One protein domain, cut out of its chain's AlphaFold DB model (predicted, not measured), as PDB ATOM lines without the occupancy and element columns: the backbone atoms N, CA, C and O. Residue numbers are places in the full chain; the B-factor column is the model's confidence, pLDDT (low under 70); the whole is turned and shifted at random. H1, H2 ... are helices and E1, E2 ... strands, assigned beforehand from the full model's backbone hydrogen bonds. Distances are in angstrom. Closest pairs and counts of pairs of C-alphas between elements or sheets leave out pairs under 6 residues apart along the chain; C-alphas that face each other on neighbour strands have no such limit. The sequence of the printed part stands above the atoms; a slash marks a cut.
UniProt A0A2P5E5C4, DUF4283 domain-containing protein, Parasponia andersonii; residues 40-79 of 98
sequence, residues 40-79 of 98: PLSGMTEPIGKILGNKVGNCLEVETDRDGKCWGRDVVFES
ATOM      1  N   PRO A  40     -75.007  47.997  85.133       78.06
ATOM      2  CA  PRO A  40     -75.355  48.110  83.723       78.06
ATOM      3  C   PRO A  40     -74.094  47.964  82.861       78.06
ATOM      4  O   PRO A  40     -73.005  48.346  83.283       78.06
ATOM      5  N   LEU A  41     -74.233  47.459  81.630       74.12
ATOM      6  CA  LEU A  41     -73.092  47.246  80.722       74.12
ATOM      7  C   LEU A  41     -72.294  48.530  80.447       74.12
ATOM      8  O   LEU A  41     -71.075  48.490  80.324       74.12
ATOM      9  N   SER A  42     -72.964  49.684  80.411       76.50
ATOM     10  CA  SER A  42     -72.317  51.001  80.309       76.50
ATOM     11  C   SER A  42     -71.496  51.375  81.552       76.50
ATOM     12  O   SER A  42     -70.595  52.204  81.471       76.50
ATOM     13  N   GLY A  43     -71.802  50.757  82.695       70.75
ATOM     14  CA  GLY A  43     -71.131  50.903  83.985       70.75
ATOM     15  C   GLY A  43     -69.881  50.036  84.153       70.75
ATOM     16  O   GLY A  43     -69.114  50.245  85.088       70.75
ATOM     17  N   MET A  44     -69.657  49.072  83.258       76.19
ATOM     18  CA  MET A  44     -68.560  48.103  83.325       76.19
ATOM     19  C   MET A  44     -67.273  48.661  82.703       76.19
ATOM     20  O   MET A  44     -66.736  48.120  81.737       76.19
ATOM     21  N   THR A  45     -66.783  49.774  83.246       83.50
ATOM     22  CA  THR A  45     -65.558  50.445  82.785       83.50
ATOM     23  C   THR A  45     -64.632  50.743  83.955       83.50
ATOM     24  O   THR A  45     -65.094  50.947  85.079       83.50
ATOM     25  N   GLU A  46     -63.325  50.808  83.691       83.88
ATOM     26  CA  GLU A  46     -62.314  51.066  84.723       83.88
ATOM     27  C   GLU A  46     -62.591  52.336  85.551       83.88
ATOM     28  O   GLU A  46     -62.511  52.273  86.782       83.88
ATOM     29  N   PRO A  47     -62.983  53.479  84.944       85.31
ATOM     30  CA  PRO A  47     -63.264  54.693  85.704       85.31
ATOM     31  C   PRO A  47     -64.428  54.506  86.679       85.31
ATOM     32  O   PRO A  47     -64.372  54.978  87.813       85.31
ATOM     33  N   ILE A  48     -65.475  53.792  86.259       84.44
ATOM     34  CA  ILE A  48     -66.649  53.535  87.095       84.44
ATOM     35  C   ILE A  48     -66.303  52.532  88.198       84.44
ATOM     36  O   ILE A  48     -66.662  52.768  89.353       84.44
ATOM     37  N   GLY A  49     -65.534  51.486  87.882       82.62
ATOM     38  CA  GLY A  49     -64.992  50.547  88.866       82.62
ATOM     39  C   GLY A  49     -64.176  51.256  89.950       82.62
ATOM     40  O   GLY A  49     -64.417  51.034  91.134       82.62
ATOM     41  N   LYS A  50     -63.304  52.202  89.568       84.81
ATOM     42  CA  LYS A  50     -62.528  53.029  90.508       84.81
ATOM     43  C   LYS A  50     -63.420  53.909  91.378       84.81
ATOM     44  O   LYS A  50     -63.205  53.988  92.583       84.81
ATOM     45  N   ILE A  51     -64.429  54.563  90.798       86.88
ATOM     46  CA  ILE A  51     -65.374  55.403  91.553       86.88
ATOM     47  C   ILE A  51     -66.143  54.567  92.581       86.88
ATOM     48  O   ILE A  51     -66.297  54.991  93.724       86.88
ATOM     49  N   LEU A  52     -66.628  53.387  92.189       84.50
ATOM     50  CA  LEU A  52     -67.374  52.498  93.076       84.50
ATOM     51  C   LEU A  52     -66.476  51.891  94.155       84.50
ATOM     52  O   LEU A  52     -66.840  51.928  95.326       84.50
ATOM     53  N   GLY A  53     -65.286  51.413  93.786       83.12
ATOM     54  CA  GLY A  53     -64.291  50.908  94.729       83.12
ATOM     55  C   GLY A  53     -63.920  51.962  95.770       83.12
ATOM     56  O   GLY A  53     -63.930  51.666  96.961       83.12
ATOM     57  N   ASN A  54     -63.731  53.217  95.339       85.38
ATOM     58  CA  ASN A  54     -63.419  54.343  96.224       85.38
ATOM     59  C   ASN A  54     -64.558  54.741  97.178       85.38
ATOM     60  O   ASN A  54     -64.326  55.426  98.171       85.38
ATOM     61  N   LYS A  55     -65.802  54.331  96.895       84.94
ATOM     62  CA  LYS A  55     -66.923  54.501  97.832       84.94
ATOM     63  C   LYS A  55     -66.951  53.428  98.917       84.94
ATOM     64  O   LYS A  55     -67.519  53.678  99.977       84.94
ATOM     65  N   VAL A  56     -66.389  52.248  98.651       80.94
ATOM     66  CA  VAL A  56     -66.346  51.129  99.608       80.94
ATOM     67  C   VAL A  56     -65.065  51.164 100.449       80.94
ATOM     68  O   VAL A  56     -65.099  50.874 101.643       80.94
ATOM     69  N   GLY A  57     -63.942  51.546  99.845       82.56
ATOM     70  CA  GLY A  57     -62.631  51.631 100.480       82.56
ATOM     71  C   GLY A  57     -61.664  52.460  99.640       82.56
ATOM     72  O   GLY A  57     -62.088  53.269  98.833       82.56
ATOM     73  N   ASN A  58     -60.362  52.270  99.809       83.75
ATOM     74  CA  ASN A  58     -59.346  52.839  98.930       83.75
ATOM     75  C   ASN A  58     -59.129  51.891  97.738       83.75
ATOM     76  O   ASN A  58     -58.557  50.814  97.902       83.75
ATOM     77  N   CYS A  59     -59.628  52.241  96.551       85.31
ATOM     78  CA  CYS A  59     -59.504  51.396  95.362       85.31
ATOM     79  C   CYS A  59     -58.044  51.313  94.918       85.31
ATOM     80  O   CYS A  59     -57.431  52.330  94.599       85.31
ATOM     81  N   LEU A  60     -57.506  50.095  94.850       85.31
ATOM     82  CA  LEU A  60     -56.124  49.861  94.435       85.31
ATOM     83  C   LEU A  60     -56.054  49.480  92.962       85.31
ATOM     84  O   LEU A  60     -55.210  49.992  92.231       85.31
ATOM     85  N   GLU A  61     -56.959  48.607  92.526       84.25
ATOM     86  CA  GLU A  61     -56.905  48.013  91.197       84.25
ATOM     87  C   GLU A  61     -58.304  47.634  90.710       84.25
ATOM     88  O   GLU A  61     -59.160  47.228  91.493       84.25
ATOM     89  N   VAL A  62     -58.544  47.772  89.409       84.56
ATOM     90  CA  VAL A  62     -59.766  47.310  88.745       84.56
ATOM     91  C   VAL A  62     -59.346  46.370  87.631       84.56
ATOM     92  O   VAL A  62     -58.594  46.779  86.745       84.56
ATOM     93  N   GLU A  63     -59.833  45.129  87.653       83.06
ATOM     94  CA  GLU A  63     -59.514  44.191  86.585       83.06
ATOM     95  C   GLU A  63     -60.245  44.589  85.293       83.06
ATOM     96  O   GLU A  63     -61.471  44.732  85.249       83.06
ATOM     97  N   THR A  64     -59.481  44.760  84.216       81.56
ATOM     98  CA  THR A  64     -59.987  45.143  82.896       81.56
ATOM     99  C   THR A  64     -59.514  44.167  81.826       81.56
ATOM    100  O   THR A  64     -58.474  43.521  81.950       81.56
ATOM    101  N   ASP A  65     -60.289  44.043  80.750       80.00
ATOM    102  CA  ASP A  65     -59.796  43.426  79.519       80.00
ATOM    103  C   ASP A  65     -58.877  44.387  78.741       80.00
ATOM    104  O   ASP A  65     -58.795  45.572  79.058       80.00
ATOM    105  N   ARG A  66     -58.259  43.910  77.655       77.69
ATOM    106  CA  ARG A  66     -57.397  44.710  76.760       77.69
ATOM    107  C   ARG A  66     -58.069  45.983  76.227       77.69
ATOM    108  O   ARG A  66     -57.379  46.949  75.927       77.69
ATOM    109  N   ASP A  67     -59.399  45.985  76.152       76.88
ATOM    110  CA  ASP A  67     -60.216  47.119  75.705       76.88
ATOM    111  C   ASP A  67     -60.659  48.059  76.851       76.88
ATOM    112  O   ASP A  67     -61.526  48.909  76.651       76.88
ATOM    113  N   GLY A  68     -60.152  47.882  78.079       68.50
ATOM    114  CA  GLY A  68     -60.516  48.701  79.248       68.50
ATOM    115  C   GLY A  68     -61.915  48.420  79.820       68.50
ATOM    116  O   GLY A  68     -62.437  49.186  80.636       68.50
ATOM    117  N   LYS A  69     -62.553  47.325  79.389       71.62
ATOM    118  CA  LYS A  69     -63.889  46.910  79.844       71.62
ATOM    119  C   LYS A  69     -63.800  45.981  81.055       71.62
ATOM    120  O   LYS A  69     -63.015  45.038  81.059       71.62
ATOM    121  N   CYS A  70     -64.649  46.221  82.050       70.19
ATOM    122  CA  CYS A  70     -64.731  45.481  83.316       70.19
ATOM    123  C   CYS A  70     -65.922  44.515  83.298       70.19
ATOM    124  O   CYS A  70     -66.866  44.674  84.070       70.19
ATOM    125  N   TRP A  71     -65.941  43.563  82.362       64.81
ATOM    126  CA  TRP A  71     -67.057  42.626  82.181       64.81
ATOM    127  C   TRP A  71     -67.228  41.696  83.391       64.81
ATOM    128  O   TRP A  71     -66.704  40.588  83.395       64.81
ATOM    129  N   GLY A  72     -67.932  42.150  84.430       56.31
ATOM    130  CA  GLY A  72     -68.221  41.350  85.624       56.31
ATOM    131  C   GLY A  72     -66.983  40.839  86.369       56.31
ATOM    132  O   GLY A  72     -67.089  39.822  87.054       56.31
ATOM    133  N   ARG A  73     -65.829  41.498  86.207       59.66
ATOM    134  CA  ARG A  73     -64.570  41.118  86.858       59.66
ATOM    135  C   ARG A  73     -64.378  41.850  88.177       59.66
ATOM    136  O   ARG A  73     -65.051  42.845  88.456       59.66
ATOM    137  N   ASP A  74     -63.494  41.299  88.988       54.38
ATOM    138  CA  ASP A  74     -63.288  41.731  90.354       54.38
ATOM    139  C   ASP A  74     -62.593  43.106  90.420       54.38
ATOM    140  O   ASP A  74     -61.802  43.496  89.560       54.38
ATOM    141  N   VAL A  75     -62.896  43.869  91.470       58.25
ATOM    142  CA  VAL A  75     -62.238  45.136  91.815       58.25
ATOM    143  C   VAL A  75     -61.491  44.943  93.131       58.25
ATOM    144  O   VAL A  75     -62.102  44.514  94.109       58.25
ATOM    145  N   VAL A  76     -60.197  45.275  93.197       60.81
ATOM    146  CA  VAL A  76     -59.468  45.339  94.474       60.81
ATOM    147  C   VAL A  76     -59.619  46.708  95.086       60.81
ATOM    148  O   VAL A  76     -59.224  47.734  94.521       60.81
ATOM    149  N   PHE A  77     -60.040  46.707  96.337       60.81
ATOM    150  CA  PHE A  77     -59.854  47.847  97.207       60.81
ATOM    151  C   PHE A  77     -59.291  47.407  98.553       60.81
ATOM    152  O   PHE A  77     -59.401  46.260  98.987       60.81
ATOM    153  N   GLU A  78     -58.648  48.354  99.211       60.12
ATOM    154  CA  GLU A  78     -58.298  48.283 100.614       60.12
ATOM    155  C   GLU A  78     -59.491  48.801 101.417       60.12
ATOM    156  O   GLU A  78     -59.880  49.960 101.286       60.12
ATOM    157  N   SER A  79     -60.113  47.947 102.228       59.88
ATOM    158  CA  SER A  79     -61.229  48.360 103.091       59.88
ATOM    159  C   SER A  79     -60.857  48.307 104.565       59.88
ATOM    160  O   SER A  79     -59.975  47.547 104.977       59.88
TER     161      SER A  79
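This is residues 40 to 79 of the 98 residues of the protein "DUF4283 domain-containing protein" of Parasponia andersonii (UniProt A0A2P5E5C4). A single helix, H1, packs lengthwise over one face of a two-stranded hairpin, E1 and E2, while the hairpin's other face is bare. The long loop of the hairpin, residues 63 to 73, and the opening stretch, residues 40 to 45, both lie toward the end where H1 begins, E1 ends and E2 begins. The printed part has 40 residues, with one named helix and two named strands in the order H1, E1, E2; the sheet has the order E1 - E2 and is antiparallel. The class is mixed, helices and strands, with 11 residues in the helix and 11 in the strands. The whole is compact, with a radius of gyration of the C-alphas of 9.3 A, and its C-alphas span 26 by 18 by 13 A.

Start with H1, residues 46 to 56, where every O i to N i+4 pair is within hydrogen-bond range. After one residue, Gly 57, a tight link, look for E1, residues 58 to 62. H1 and E1 have 6 pairs of C-alphas within 8 A, and the closest are those of Gly 53 and Cys 59, 4.9 A apart. Further on you reach E2, residues 74 to 79, which forms a hairpin with E1. These two strands are antiparallel neighbours, with an angle of 164 degrees between their N-to-C directions. Check N 58 and O 78 at 2.8 A and N 76 and O 61 at 2.8 A, both within hydrogen-bond range. The C-alphas of 59 and 77 face each other at 4.0 A. H1 and E2 have 7 pairs of C-alphas within 8 A; the closest are those of Gly 53 and Phe 77, 5.9 A apart.

Find C-alpha 46 at (-62.314, 51.066, 84.723); from there H1 runs 15.4 A to C-alpha 56 at (-66.346, 51.129, 99.608). E1 goes from Asn 58 to Val 62, 11.6 A from first to last C-alpha. E2 goes from Asp 74 to Ser 79, 14.5 A, and ends at C-alpha 79 at (-61.229, 48.360, 103.091).

Measure the size from Asp 67 to Ser 79, whose C-alphas are the two farthest apart, 27.4 A. The printed part runs from 40 to 79 with no cut, and the C-alphas of Pro 40 and Ser 79 are 24.0 A apart. The link from E1 to E2, with 11 residues, is long. Read the B-factor column for pLDDT: the mean of the printed part is 75.9, and residue 68 and residues 71 to 79 are under 70. E2 has a mean of 59 in this model.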